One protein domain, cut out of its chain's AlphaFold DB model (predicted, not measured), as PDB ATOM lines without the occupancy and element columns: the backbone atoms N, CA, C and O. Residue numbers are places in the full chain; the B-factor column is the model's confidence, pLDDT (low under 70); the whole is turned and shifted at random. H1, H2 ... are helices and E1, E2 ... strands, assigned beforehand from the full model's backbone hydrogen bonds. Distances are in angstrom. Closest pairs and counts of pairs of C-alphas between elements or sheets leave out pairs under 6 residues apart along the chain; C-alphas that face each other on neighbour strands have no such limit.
ATOM      1  N   GLN A  45     257.385 193.570 247.421       55.53
ATOM      2  CA  GLN A  45     257.135 193.796 248.842       55.53
ATOM      3  C   GLN A  45     258.063 194.918 249.325       55.53
ATOM      4  O   GLN A  45     259.288 194.770 249.345       55.53
ATOM      5  N   ASP A  46     257.475 196.069 249.628       58.59
ATOM      6  CA  ASP A  46     258.195 197.170 250.250       58.59
ATOM      7  C   ASP A  46     258.560 196.752 251.685       58.59
ATOM      8  O   ASP A  46     257.911 195.892 252.257       58.59
ATOM      9  N   LYS A  47     259.573 197.326 252.332       66.00
ATOM     10  CA  LYS A  47     259.836 197.025 253.759       66.00
ATOM     11  C   LYS A  47     258.893 197.787 254.701       66.00
ATOM     12  O   LYS A  47     259.105 197.810 255.912       66.00
ATOM     13  N   ARG A  48     257.873 198.453 254.151       69.62
ATOM     14  CA  ARG A  48     256.863 199.198 254.908       69.62
ATOM     15  C   ARG A  48     255.943 198.246 255.666       69.62
ATOM     16  O   ARG A  48     255.611 197.168 255.183       69.62
ATOM     17  N   MET A  49     255.498 198.674 256.841       67.69
ATOM     18  CA  MET A  49     254.497 197.959 257.635       67.69
ATOM     19  C   MET A  49     253.231 197.686 256.808       67.69
ATOM     20  O   MET A  49     252.718 198.607 256.178       67.69
ATOM     21  N   GLY A  50     252.737 196.442 256.815       70.75
ATOM     22  CA  GLY A  50     251.522 196.034 256.089       70.75
ATOM     23  C   GLY A  50     251.727 195.664 254.614       70.75
ATOM     24  O   GLY A  50     250.863 195.029 254.015       70.75
ATOM     25  N   SER A  51     252.899 195.948 254.044       78.06
ATOM     26  CA  SER A  51     253.243 195.612 252.652       78.06
ATOM     27  C   SER A  51     253.252 194.108 252.350       78.06
ATOM     28  O   SER A  51     253.025 193.707 251.211       78.06
ATOM     29  N   SER A  52     253.536 193.263 253.354       83.50
ATOM     30  CA  SER A  52     253.521 191.806 253.196       83.50
ATOM     31  C   SER A  52     252.112 191.326 252.881       83.50
ATOM     32  O   SER A  52     251.915 190.535 251.962       83.50
ATOM     33  N   PHE A  53     251.134 191.858 253.612       85.00
ATOM     34  CA  PHE A  53     249.727 191.549 253.425       85.00
ATOM     35  C   PHE A  53     249.214 192.060 252.073       85.00
ATOM     36  O   PHE A  53     248.614 191.292 251.326       85.00
ATOM     37  N   GLU A  54     249.536 193.308 251.712       85.19
ATOM     38  CA  GLU A  54     249.212 193.876 250.394       85.19
ATOM     39  C   GLU A  54     249.764 193.018 249.249       85.19
ATOM     40  O   GLU A  54     249.042 192.665 248.318       85.19
ATOM     41  N   TYR A  55     251.034 192.619 249.338       84.94
ATOM     42  CA  TYR A  55     251.665 191.797 248.313       84.94
ATOM     43  C   TYR A  55     251.058 190.390 248.231       84.94
ATOM     44  O   TYR A  55     250.820 189.885 247.133       84.94
ATOM     45  N   LYS A  56     250.766 189.757 249.375       85.81
ATOM     46  CA  LYS A  56     250.094 188.450 249.415       85.81
ATOM     47  C   LYS A  56     248.709 188.506 248.769       85.81
ATOM     48  O   LYS A  56     248.395 187.631 247.964       85.81
ATOM     49  N   ASN A  57     247.908 189.531 249.080       86.56
ATOM     50  CA  ASN A  57     246.602 189.730 248.449       86.56
ATOM     51  C   ASN A  57     246.742 189.911 246.938       86.56
ATOM     52  O   ASN A  57     246.051 189.239 246.183       86.56
ATOM     53  N   HIS A  58     247.696 190.733 246.500       87.00
ATOM     54  CA  HIS A  58     247.945 190.959 245.082       87.00
ATOM     55  C   HIS A  58     248.280 189.668 244.326       87.00
ATOM     56  O   HIS A  58     247.709 189.394 243.270       87.00
ATOM     57  N   VAL A  59     249.182 188.848 244.875       85.75
ATOM     58  CA  VAL A  59     249.550 187.551 244.285       85.75
ATOM     59  C   VAL A  59     248.357 186.595 244.280       85.75
ATOM     60  O   VAL A  59     248.121 185.920 243.281       85.75
ATOM     61  N   SER A  60     247.577 186.554 245.363       85.56
ATOM     62  CA  SER A  60     246.362 185.739 245.439       85.56
ATOM     63  C   SER A  60     245.337 186.149 244.376       85.56
ATOM     64  O   SER A  60     244.873 185.296 243.618       85.56
ATOM     65  N   ASN A  61     245.072 187.451 244.246       85.56
ATOM     66  CA  ASN A  61     244.197 188.001 243.219       85.56
ATOM     67  C   ASN A  61     244.712 187.651 241.816       85.56
ATOM     68  O   ASN A  61     243.935 187.160 241.010       85.56
ATOM     69  N   GLN A  62     246.003 187.839 241.518       85.00
ATOM     70  CA  GLN A  62     246.567 187.502 240.201       85.00
ATOM     71  C   GLN A  62     246.482 186.011 239.864       85.00
ATOM     72  O   GLN A  62     246.244 185.661 238.712       85.00
ATOM     73  N   ASN A  63     246.672 185.132 240.849       84.69
ATOM     74  CA  ASN A  63     246.573 183.690 240.634       84.69
ATOM     75  C   ASN A  63     245.129 183.247 240.366       84.69
ATOM     76  O   ASN A  63     244.909 182.326 239.585       84.69
ATOM     77  N   LEU A  64     244.154 183.889 241.018       84.56
ATOM     78  CA  LEU A  64     242.734 183.587 240.840       84.56
ATOM     79  C   LEU A  64     242.161 184.217 239.561       84.56
ATOM     80  O   LEU A  64     241.299 183.635 238.908       84.56
ATOM     81  N   LEU A  65     242.625 185.417 239.221       81.06
ATOM     82  CA  LEU A  65     242.105 186.251 238.147       81.06
ATOM     83  C   LEU A  65     243.065 186.248 236.952       81.06
ATOM     84  O   LEU A  65     243.873 187.158 236.783       81.06
ATOM     85  N   THR A  66     242.955 185.231 236.098       70.81
ATOM     86  CA  THR A  66     243.825 185.066 234.918       70.81
ATOM     87  C   THR A  66     243.581 186.113 233.828       70.81
ATOM     88  O   THR A  66     244.537 186.606 233.231       70.81
ATOM     89  N   ASP A  67     242.320 186.496 233.603       68.94
ATOM     90  CA  ASP A  67     241.907 187.398 232.511       68.94
ATOM     91  C   ASP A  67     241.507 188.804 232.989       68.94
ATOM     92  O   ASP A  67     241.137 189.672 232.195       68.94
ATOM     93  N   VAL A  68     241.570 189.048 234.299       69.94
ATOM     94  CA  VAL A  68     241.157 190.310 234.925       69.94
ATOM     95  C   VAL A  68     242.381 190.995 235.515       69.94
ATOM     96  O   VAL A  68     243.227 190.376 236.154       69.94
ATOM     97  N   SER A  69     242.499 192.305 235.303       76.00
ATOM     98  CA  SER A  69     243.666 193.034 235.790       76.00
ATOM     99  C   SER A  69     243.511 193.396 237.269       76.00
ATOM    100  O   SER A  69     242.640 194.189 237.617       76.00
ATOM    101  N   SER A  70     244.384 192.849 238.120       76.94
ATOM    102  CA  SER A  70     244.572 193.288 239.510       76.94
ATOM    103  C   SER A  70     245.818 194.165 239.603       76.94
ATOM    104  O   SER A  70     246.882 193.789 239.095       76.94
ATOM    105  N   ARG A  71     245.708 195.362 240.187       76.75
ATOM    106  CA  ARG A  71     246.815 196.326 240.275       76.75
ATOM    107  C   ARG A  71     246.868 196.987 241.645       76.75
ATOM    108  O   ARG A  71     245.927 197.670 242.029       76.75
ATOM    109  N   MET A  72     248.015 196.869 242.311       75.31
ATOM    110  CA  MET A  72     248.326 197.669 243.496       75.31
ATOM    111  C   MET A  72     248.425 199.159 243.140       75.31
ATOM    112  O   MET A  72     248.992 199.513 242.098       75.31
ATOM    113  N   THR A  73     247.935 200.021 244.027       72.69
ATOM    114  CA  THR A  73     247.990 201.479 243.896       72.69
ATOM    115  C   THR A  73     249.107 202.043 244.776       72.69
ATOM    116  O   THR A  73     248.976 202.084 246.000       72.69
ATOM    117  N   PRO A  74     250.217 202.540 244.201       60.16
ATOM    118  CA  PRO A  74     251.263 203.169 244.996       60.16
ATOM    119  C   PRO A  74     250.743 204.471 245.619       60.16
ATOM    120  O   PRO A  74     250.219 205.332 244.911       60.16
ATOM    121  N   ASN A  75     250.957 204.652 246.924       58.97
ATOM    122  CA  ASN A  75     250.621 205.877 247.665       58.97
ATOM    123  C   ASN A  75     249.123 206.265 247.640       58.97
ATOM    124  O   ASN A  75     248.797 207.453 247.535       58.97
ATOM    125  N   SER A  76     248.222 205.289 247.797       58.78
ATOM    126  CA  SER A  76     246.753 205.449 247.879       58.78
ATOM    127  C   SER A  76     246.287 206.566 248.837       58.78
ATOM    128  O   SER A  76     245.355 207.327 248.549       58.78
ATOM    129  N   GLY A  77     246.999 206.754 249.954       55.75
ATOM    130  CA  GLY A  77     246.711 207.794 250.947       55.75
ATOM    131  C   GLY A  77     246.879 209.240 250.451       55.75
ATOM    132  O   GLY A  77     246.090 210.102 250.831       55.75
ATOM    133  N   ALA A  78     247.853 209.510 249.574       50.47
ATOM    134  CA  ALA A  78     248.226 210.869 249.141       50.47
ATOM    135  C   ALA A  78     248.013 211.132 247.635       50.47
ATOM    136  O   ALA A  78     248.030 212.280 247.194       50.47
ATOM    137  N   GLY A  79     247.812 210.081 246.836       56.88
ATOM    138  CA  GLY A  79     247.639 210.166 245.388       56.88
ATOM    139  C   GLY A  79     246.211 210.479 244.932       56.88
ATOM    140  O   GLY A  79     245.259 210.484 245.717       56.88
ATOM    141  N   ARG A  80     246.067 210.713 243.617       56.81
ATOM    142  CA  ARG A  80     244.768 210.821 242.921       56.81
ATOM    143  C   ARG A  80     244.039 209.480 242.787       56.81
ATOM    144  O   ARG A  80     242.827 209.480 242.626       56.81
ATOM    145  N   VAL A  81     244.777 208.372 242.816       59.91
ATOM    146  CA  VAL A  81     244.232 207.009 242.774       59.91
ATOM    147  C   VAL A  81     244.054 206.536 244.216       59.91
ATOM    148  O   VAL A  81     244.956 206.745 245.031       59.91
ATOM    149  N   LYS A  82     242.877 205.989 244.525       74.75
ATOM    150  CA  LYS A  82     242.419 205.620 245.873       74.75
ATOM    151  C   LYS A  82     242.231 204.106 245.988       74.75
ATOM    152  O   LYS A  82     242.129 203.435 244.965       74.75
ATOM    153  N   GLY A  83     242.204 203.603 247.220       75.69
ATOM    154  CA  GLY A  83     242.289 202.172 247.518       75.69
ATOM    155  C   GLY A  83     243.705 201.625 247.342       75.69
ATOM    156  O   GLY A  83     244.511 202.185 246.597       75.69
ATOM    157  N   ASP A  84     244.014 200.547 248.051       80.12
ATOM    158  CA  ASP A  84     245.336 199.913 248.054       80.12
ATOM    159  C   ASP A  84     245.509 198.974 246.846       80.12
ATOM    160  O   ASP A  84     246.604 198.858 246.287       80.12
ATOM    161  N   GLU A  85     244.414 198.376 246.370       85.81
ATOM    162  CA  GLU A  85     244.385 197.564 245.157       85.81
ATOM    163  C   GLU A  85     243.095 197.791 244.354       85.81
ATOM    164  O   GLU A  85     242.028 198.078 244.891       85.81
ATOM    165  N   GLU A  86     243.193 197.689 243.030       87.44
ATOM    166  CA  GLU A  86     242.043 197.749 242.135       87.44
ATOM    167  C   GLU A  86     241.977 196.513 241.244       87.44
ATOM    168  O   GLU A  86     242.960 196.151 240.588       87.44
ATOM    169  N   ILE A  87     240.775 195.950 241.129       86.62
ATOM    170  CA  ILE A  87     240.443 194.914 240.153       86.62
ATOM    171  C   ILE A  87     239.633 195.574 239.033       86.62
ATOM    172  O   ILE A  87     238.669 196.303 239.287       86.62
ATOM    173  N   ARG A  88     240.046 195.359 237.782       83.06
ATOM    174  CA  ARG A  88     239.375 195.894 236.588       83.06
ATOM    175  C   ARG A  88     239.156 194.795 235.557       83.06
ATOM    176  O   ARG A  88     240.132 194.228 235.051       83.06
ATOM    177  N   GLY A  89     237.891 194.556 235.228       81.81
ATOM    178  CA  GLY A  89     237.431 193.623 234.202       81.81
ATOM    179  C   GLY A  89     236.007 193.960 233.766       81.81
ATOM    180  O   GLY A  89     235.690 195.132 233.575       81.81
ATOM    181  N   ILE A  90     235.157 192.935 233.633       79.25
ATOM    182  CA  ILE A  90     233.709 193.112 233.414       79.25
ATOM    183  C   ILE A  90     233.084 193.871 234.588       79.25
ATOM    184  O   ILE A  90     232.250 194.741 234.372       79.25
ATOM    185  N   ILE A  91     233.552 193.573 235.802       84.19
ATOM    186  CA  ILE A  91     233.235 194.321 237.014       84.19
ATOM    187  C   ILE A  91     234.469 195.067 237.517       84.19
ATOM    188  O   ILE A  91     235.609 194.619 237.339       84.19
ATOM    189  N   ASN A  92     234.243 196.211 238.156       88.56
ATOM    190  CA  ASN A  92     235.297 197.053 238.707       88.56
ATOM    191  C   ASN A  92     235.192 197.147 240.225       88.56
ATOM    192  O   ASN A  92     234.191 197.622 240.763       88.56
ATOM    193  N   ILE A  93     236.272 196.758 240.901       90.88
ATOM    194  CA  ILE A  93     236.325 196.657 242.359       90.88
ATOM    195  C   ILE A  93     237.478 197.502 242.901       90.88
ATOM    196  O   ILE A  93     238.565 197.542 242.312       90.88
ATOM    197  N   MET A  94     237.233 198.180 244.020       91.62
ATOM    198  CA  MET A  94     238.255 198.826 244.843       91.62
ATOM    199  C   MET A  94     238.485 198.044 246.136       91.62
ATOM    200  O   MET A  94     237.535 197.735 246.850       91.62
ATOM    201  N   GLU A  95     239.739 197.765 246.469       91.88
ATOM    202  CA  GLU A  95     240.115 197.070 247.696       91.88
ATOM    203  C   GLU A  95     240.918 197.996 248.611       91.88
ATOM    204  O   GLU A  95     241.905 198.610 248.204       91.88
ATOM    205  N   GLU A  96     240.500 198.066 249.869       91.69
ATOM    206  CA  GLU A  96     241.278 198.633 250.965       91.69
ATOM    207  C   GLU A  96     241.821 197.486 251.813       91.69
ATOM    208  O   GLU A  96     241.070 196.581 252.191       91.69
ATOM    209  N   LEU A  97     243.108 197.537 252.150       91.06
ATOM    210  CA  LEU A  97     243.764 196.504 252.936       91.06
ATOM    211  C   LEU A  97     244.126 197.024 254.328       91.06
ATOM    212  O   LEU A  97     244.643 198.130 254.522       91.06
ATOM    213  N   LYS A  98     243.815 196.222 255.347       90.38
ATOM    214  CA  LYS A  98     244.105 196.545 256.747       90.38
ATOM    215  C   LYS A  98     244.653 195.321 257.470       90.38
ATOM    216  O   LYS A  98     244.088 194.241 257.420       90.38
ATOM    217  N   THR A  99     245.756 195.480 258.189       89.75
ATOM    218  CA  THR A  99     246.327 194.395 258.995       89.75
ATOM    219  C   THR A  99     246.981 194.949 260.254       89.75
ATOM    220  O   THR A  99     247.284 196.146 260.333       89.75
ATOM    221  N   LYS A 100     247.194 194.092 261.256       85.00
ATOM    222  CA  LYS A 100     248.060 194.408 262.394       85.00
ATOM    223  C   LYS A 100     249.428 193.774 262.171       85.00
ATOM    224  O   LYS A 100     249.542 192.626 261.766       85.00
ATOM    225  N   VAL A 101     250.464 194.538 262.490       77.94
ATOM    226  CA  VAL A 101     251.873 194.122 262.354       77.94
ATOM    227  C   VAL A 101     252.464 193.671 263.692       77.94
ATOM    228  O   VAL A 101     253.513 193.049 263.750       77.94
ATOM    229  N   LYS A 102     251.811 194.021 264.806       79.25
ATOM    230  CA  LYS A 102     252.238 193.592 266.139       79.25
ATOM    231  C   LYS A 102     251.424 192.382 266.557       79.25
ATOM    232  O   LYS A 102     250.211 192.523 266.743       79.25
ATOM    233  N   GLU A 103     252.104 191.263 266.779       72.69
ATOM    234  CA  GLU A 103     251.510 190.088 267.406       72.69
ATOM    235  C   GLU A 103     250.875 190.480 268.744       72.69
ATOM    236  O   GLU A 103     251.488 191.103 269.616       72.69
ATOM    237  N   GLN A 104     249.588 190.171 268.870       74.19
ATOM    238  CA  GLN A 104     248.845 190.329 270.110       74.19
ATOM    239  C   GLN A 104     248.856 188.995 270.850       74.19
ATOM    240  O   GLN A 104     248.822 187.935 270.227       74.19
ATOM    241  N   ALA A 105     248.840 189.046 272.183       75.50
ATOM    242  CA  ALA A 105     248.650 187.845 272.989       75.50
ATOM    243  C   ALA A 105     247.364 187.098 272.550       75.50
ATOM    244  O   ALA A 105     246.390 187.768 272.195       75.50
ATOM    245  N   PRO A 106     247.310 185.753 272.625       67.25
ATOM    246  CA  PRO A 106     246.214 184.937 272.078       67.25
ATOM    247  C   PRO A 106     244.792 185.354 272.502       67.25
ATOM    248  O   PRO A 106     243.852 185.215 271.732       67.25
ATOM    249  N   GLY A 107     244.619 185.943 273.693       65.94
ATOM    250  CA  GLY A 107     243.327 186.458 274.181       65.94
ATOM    251  C   GLY A 107     242.993 187.911 273.800       65.94
ATOM    252  O   GLY A 107     241.995 188.448 274.265       65.94
ATOM    253  N   LYS A 108     243.839 188.585 273.009       70.56
ATOM    254  CA  LYS A 108     243.702 190.000 272.603       70.56
ATOM    255  C   LYS A 108     243.672 190.186 271.081       70.56
ATOM    256  O   LYS A 108     243.839 191.304 270.588       70.56
ATOM    257  N   GLN A 109     243.456 189.107 270.332       78.44
ATOM    258  CA  GLN A 109     243.327 189.130 268.877       78.44
ATOM    259  C   GLN A 109     241.966 189.713 268.469       78.44
ATOM    260  O   GLN A 109     241.019 189.010 268.146       78.44
ATOM    261  N   SER A 110     241.851 191.034 268.536       84.06
ATOM    262  CA  SER A 110     240.700 191.783 268.029       84.06
ATOM    263  C   SER A 110     241.098 192.597 266.806       84.06
ATOM    264  O   SER A 110     242.270 192.933 266.635       84.06
ATOM    265  N   PHE A 111     240.140 192.972 265.963       88.00
ATOM    266  CA  PHE A 111     240.348 193.940 264.890       88.00
ATOM    267  C   PHE A 111     239.249 194.991 264.971       88.00
ATOM    268  O   PHE A 111     238.070 194.658 265.033       88.00
ATOM    269  N   THR A 112     239.626 196.264 265.033       89.88
ATOM    270  CA  THR A 112     238.660 197.359 265.140       89.88
ATOM    271  C   THR A 112     238.527 198.021 263.787       89.88
ATOM    272  O   THR A 112     239.503 198.541 263.252       89.88
ATOM    273  N   ILE A 113     237.307 198.023 263.261       89.75
ATOM    274  CA  ILE A 113     236.972 198.701 262.015       89.75
ATOM    275  C   ILE A 113     236.128 199.902 262.369       89.75
ATOM    276  O   ILE A 113     235.098 199.793 263.034       89.75
ATOM    277  N   LYS A 114     236.601 201.068 261.950       90.50
ATOM    278  CA  LYS A 114     235.885 202.310 262.172       90.50
ATOM    279  C   LYS A 114     234.927 202.552 261.019       90.50
ATOM    280  O   LYS A 114     235.314 202.426 259.859       90.50
ATOM    281  N   ARG A 115     233.713 202.998 261.341       90.88
ATOM    282  CA  ARG A 115     232.710 203.400 260.348       90.88
ATOM    283  C   ARG A 115     233.261 204.414 259.337       90.88
ATOM    284  O   ARG A 115     233.034 204.265 258.147       90.88
ATOM    285  N   GLU A 116     234.067 205.372 259.801       91.44
ATOM    286  CA  GLU A 116     234.683 206.399 258.947       91.44
ATOM    287  C   GLU A 116     235.536 205.818 257.804       91.44
ATOM    288  O   GLU A 116     235.658 206.446 256.753       91.44
ATOM    289  N   TRP A 117     236.117 204.625 257.986       90.19
ATOM    290  CA  TRP A 117     236.885 203.946 256.941       90.19
ATOM    291  C   TRP A 117     235.972 203.408 255.846       90.19
ATOM    292  O   TRP A 117     236.282 203.581 254.672       90.19
ATOM    293  N   LEU A 118     234.830 202.826 256.224       91.25
ATOM    294  CA  LEU A 118     233.824 202.326 255.287       91.25
ATOM    295  C   LEU A 118     233.184 203.487 254.513       91.25
ATOM    296  O   LEU A 118     233.181 203.477 253.287       91.25
ATOM    297  N   ASP A 119     232.765 204.547 255.213       91.69
ATOM    298  CA  ASP A 119     232.161 205.735 254.592       91.69
ATOM    299  C   ASP A 119     233.140 206.448 253.639       91.69
ATOM    300  O   ASP A 119     232.750 207.054 252.636       91.69
ATOM    301  N   LYS A 120     234.441 206.440 253.957       90.06
ATOM    302  CA  LYS A 120     235.480 206.967 253.067       90.06
ATOM    303  C   LYS A 120     235.645 206.075 251.839       90.06
ATOM    304  O   LYS A 120     235.614 206.599 250.730       90.06
ATOM    305  N   LEU A 121     235.800 204.768 252.039       90.50
ATOM    306  CA  LEU A 121     236.007 203.804 250.963       90.50
ATOM    307  C   LEU A 121     234.838 203.807 249.974       90.50
ATOM    308  O   LEU A 121     235.061 203.896 248.771       90.50
ATOM    309  N   HIS A 122     233.603 203.836 250.477       91.94
ATOM    310  CA  HIS A 122     232.402 203.970 249.657       91.94
ATOM    311  C   HIS A 122     232.444 205.244 248.801       91.94
ATOM    312  O   HIS A 122     232.267 205.191 247.584       91.94
ATOM    313  N   ARG A 123     232.721 206.406 249.411       91.12
ATOM    314  CA  ARG A 123     232.805 207.683 248.680       91.12
ATOM    315  C   ARG A 123     233.906 207.682 247.624       91.12
ATOM    316  O   ARG A 123     233.687 208.189 246.528       91.12
ATOM    317  N   GLU A 124     235.078 207.139 247.946       89.56
ATOM    318  CA  GLU A 124     236.196 207.047 247.005       89.56
ATOM    319  C   GLU A 124     235.862 206.115 245.836       89.56
ATOM    320  O   GLU A 124     236.051 206.514 244.686       89.56
ATOM    321  N   ALA A 125     235.287 204.942 246.106       90.00
ATOM    322  CA  ALA A 125     234.840 203.993 245.090       90.00
ATOM    323  C   ALA A 125     233.826 204.624 244.121       90.00
ATOM    324  O   ALA A 125     234.012 204.551 242.905       90.00
ATOM    325  N   MET A 126     232.818 205.328 244.642       88.69
ATOM    326  CA  MET A 126     231.833 206.035 243.816       88.69
ATOM    327  C   MET A 126     232.468 207.169 243.000       88.69
ATOM    328  O   MET A 126     232.166 207.328 241.818       88.69
ATOM    329  N   ALA A 127     233.400 207.930 243.586       87.75
ATOM    330  CA  ALA A 127     234.067 209.039 242.900       87.75
ATOM    331  C   ALA A 127     234.933 208.581 241.713       87.75
ATOM    332  O   ALA A 127     235.124 209.337 240.760       87.75
ATOM    333  N   VAL A 128     235.453 207.350 241.758       84.88
ATOM    334  CA  VAL A 128     236.216 206.739 240.656       84.88
ATOM    335  C   VAL A 128     235.408 205.711 239.857       84.88
ATOM    336  O   VAL A 128     235.992 204.915 239.119       84.88
ATOM    337  N   ASN A 129     234.076 205.757 239.968       85.38
ATOM    338  CA  ASN A 129     233.132 204.933 239.214       85.38
ATOM    339  C   ASN A 129     233.409 203.422 239.323       85.38
ATOM    340  O   ASN A 129     233.442 202.701 238.322       85.38
ATOM    341  N   LYS A 130     233.677 202.953 240.543       87.69
ATOM    342  CA  LYS A 130     233.781 201.530 240.869       87.69
ATOM    343  C   LYS A 130     232.416 201.024 241.298       87.69
ATOM    344  O   LYS A 130     231.744 201.661 242.102       87.69
ATOM    345  N   GLU A 131     232.034 199.873 240.767       88.06
ATOM    346  CA  GLU A 131     230.736 199.253 241.050       88.06
ATOM    347  C   GLU A 131     230.713 198.664 242.456       88.06
ATOM    348  O   GLU A 131     229.684 198.672 243.127       88.06
ATOM    349  N   PHE A 132     231.869 198.180 242.908       93.31
ATOM    350  CA  PHE A 132     232.007 197.494 244.175       93.31
ATOM    351  C   PHE A 132     233.262 197.924 244.928       93.31
ATOM    352  O   PHE A 132     234.251 198.374 244.341       93.31
ATOM    353  N   TRP A 133     233.241 197.727 246.242       93.88
ATOM    354  CA  TRP A 133     234.405 197.933 247.088       93.88
ATOM    355  C   TRP A 133     234.454 196.931 248.238       93.88
ATOM    356  O   TRP A 133     233.416 196.439 248.677       93.88
ATOM    357  N   TYR A 134     235.665 196.651 248.719       93.38
ATOM    358  CA  TYR A 134     235.956 195.709 249.798       93.38
ATOM    359  C   TYR A 134     236.915 196.321 250.810       93.38
ATOM    360  O   TYR A 134     237.955 196.853 250.423       93.38
ATOM    361  N   LEU A 135     236.631 196.157 252.104       94.56
ATOM    362  CA  LEU A 135     237.667 196.256 253.129       94.56
ATOM    363  C   LEU A 135     238.132 194.842 253.469       94.56
ATOM    364  O   LEU A 135     237.407 194.082 254.114       94.56
ATOM    365  N   LYS A 136     239.343 194.494 253.032       93.75
ATOM    366  CA  LYS A 136     239.997 193.227 253.359       93.75
ATOM    367  C   LYS A 136     240.890 193.407 254.576       93.75
ATOM    368  O   LYS A 136     241.656 194.370 254.663       93.75
ATOM    369  N   PHE A 137     240.826 192.467 255.510       93.06
ATOM    370  CA  PHE A 137     241.700 192.489 256.667       93.06
ATOM    371  C   PHE A 137     242.155 191.110 257.122       93.06
ATOM    372  O   PHE A 137     241.478 190.107 256.922       93.06
ATOM    373  N   ALA A 138     243.312 191.094 257.774       90.69
ATOM    374  CA  ALA A 138     243.831 189.950 258.510       90.69
ATOM    375  C   ALA A 138     244.172 190.392 259.940       90.69
ATOM    376  O   ALA A 138     244.582 191.540 260.161       90.69
ATOM    377  N   PHE A 139     243.995 189.499 260.916       88.06
ATOM    378  CA  PHE A 139     244.296 189.806 262.317       88.06
ATOM    379  C   PHE A 139     245.798 189.998 262.552       88.06
ATOM    380  O   PHE A 139     246.168 190.784 263.428       88.06
ATOM    381  N   HIS A 140     246.634 189.380 261.718       87.31
ATOM    382  CA  HIS A 140     248.069 189.596 261.621       87.31
ATOM    383  C   HIS A 140     248.561 189.547 260.161       87.31
ATOM    384  O   HIS A 140     247.974 188.869 259.322       87.31
ATOM    385  N   GLU A 141     249.665 190.224 259.827       80.88
ATOM    386  CA  GLU A 141     250.193 190.259 258.443       80.88
ATOM    387  C   GLU A 141     250.731 188.902 257.938       80.88
ATOM    388  O   GLU A 141     250.964 188.685 256.739       80.88
ATOM    389  N   HIS A 142     250.946 187.970 258.864       81.12
ATOM    390  CA  HIS A 142     251.387 186.610 258.571       81.12
ATOM    391  C   HIS A 142     250.255 185.585 258.558       81.12
ATOM    392  O   HIS A 142     250.509 184.462 258.129       81.12
ATOM    393  N   ASP A 143     249.036 185.974 258.938       83.69
ATOM    394  CA  ASP A 143     247.889 185.075 258.873       83.69
ATOM    395  C   ASP A 143     247.580 184.710 257.418       83.69
ATOM    396  O   ASP A 143     247.772 185.505 256.490       83.69
ATOM    397  N   ASN A 144     247.106 183.479 257.229       83.56
ATOM    398  CA  ASN A 144     246.624 183.003 255.934       83.56
ATOM    399  C   ASN A 144     245.152 183.363 255.715       83.56
ATOM    400  O   ASN A 144     244.727 183.537 254.574       83.56
ATOM    401  N   ASP A 145     244.388 183.488 256.802       87.00
ATOM    402  CA  ASP A 145     242.969 183.798 256.742       87.00
ATOM    403  C   ASP A 145     242.760 185.296 256.515       87.00
ATOM    404  O   ASP A 145     243.201 186.143 257.298       87.00
ATOM    405  N   VAL A 146     242.055 185.613 255.429       90.12
ATOM    406  CA  VAL A 146     241.697 186.980 255.055       90.12
ATOM    407  C   VAL A 146     240.189 187.130 255.117       90.12
ATOM    408  O   VAL A 146     239.441 186.389 254.484       90.12
ATOM    409  N   TYR A 147     239.748 188.125 255.871       92.69
ATOM    410  CA  TYR A 147     238.347 188.452 256.071       92.69
ATOM    411  C   TYR A 147     237.980 189.677 255.245       92.69
ATOM    412  O   TYR A 147     238.812 190.552 254.995       92.69
ATOM    413  N   VAL A 148     236.718 189.758 254.833       93.88
ATOM    414  CA  VAL A 148     236.204 190.867 254.026       93.88
ATOM    415  C   VAL A 148     234.978 191.456 254.698       93.88
ATOM    416  O   VAL A 148     234.099 190.722 255.143       93.88
ATOM    417  N   ILE A 149     234.914 192.785 254.755       93.94
ATOM    418  CA  ILE A 149     233.741 193.529 255.206       93.94
ATOM    419  C   ILE A 149     233.258 194.457 254.103       93.94
ATOM    420  O   ILE A 149     234.041 195.154 253.454       93.94
ATOM    421  N   VAL A 150     231.939 194.450 253.940       93.56
ATOM    422  CA  VAL A 150     231.181 195.240 252.975       93.56
ATOM    423  C   VAL A 150     229.792 195.538 253.501       93.56
ATOM    424  O   VAL A 150     229.280 194.850 254.384       93.56
ATOM    425  N   GLU A 151     229.163 196.539 252.901       91.56
ATOM    426  CA  GLU A 151     227.724 196.737 253.013       91.56
ATOM    427  C   GLU A 151     226.977 195.561 252.370       91.56
ATOM    428  O   GLU A 151     227.369 195.042 251.322       91.56
TER     429      GLU A 151
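AT A GLANCE: This is residues 45 to 151 of the 215 residues of an uncharacterized protein of Bacillus sporothermodurans (UniProt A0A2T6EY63). A twisted sheet of five strands makes the middle of three layers, with H1 over one face and H2 over the other. The loop of residues 100 to 114 runs away from the sheet, its C-alphas 13 to 25 A from the mean of all C-alphas. The printed part has 107 residues, under half in named elements, in the order H1 E1 E2 E3 H2 E4 E5; the class is mixed, helices and strands. The sheet's order is E1, E2, E3, E4, E5, mixed, with E3 and E4 parallel. The whole is compact, with a radius of gyration of the C-alphas of 13.8 A, and spans 42 by 30 by 25 A.

HOW THE PARTS SIT: H1, residues 51 to 64, is on the sheet; its closest C-alphas to E1, residues 69 to 72, are those of Gln 62 and Ser 70, 6.2 A apart. E1, E2, residues 85 to 88, and E3, residues 92 to 99, form a meander of two hairpins, each strand the antiparallel neighbour of the one before. Within hydrogen-bond range are N 71 and O 86, 2.9 A, and N 87 and O 93, 3.0 A. H2, residues 115 to 127, is on the opposite face from H1, at a height over the sheet of 9.4 A. E3, H2 and E4, residues 132 to 138, form a strand-helix-strand unit, two parallel neighbour strands with a helix between, and its crossover is right-handed. The closest C-alphas of H2 and E4 are those of Ala 125 and Trp 133, 6.4 A; N 96 and O 134 of E3 and E4 are 2.9 A apart. E5, residues 147 to 149, is an edge strand in a hairpin with E4, N 137 and O 147 being 2.8 A apart. In H1 and H2 every O i to N i+4 pair is within hydrogen-bond range.

IN THESE COORDINATES: H1 begins at C-alpha 51 (253.243, 195.612, 252.652) and is 19.9 A long. E3 is 23.2 A, H2 18.4 A and E4 20.1 A long; E1, E2 and E5 are shorter. E5 ends at C-alpha 149 (233.741, 193.529, 255.206).

THE WHOLE: The C-alphas farthest apart, of Ile 90 and Ala 105, are 42.6 A apart. The printed part has no cut. The links E1 to E2 and E3 to H2 are long. The pLDDT is under 70 in residues 45 to 49, 67 to 68, 74 to 81 and 106 to 107.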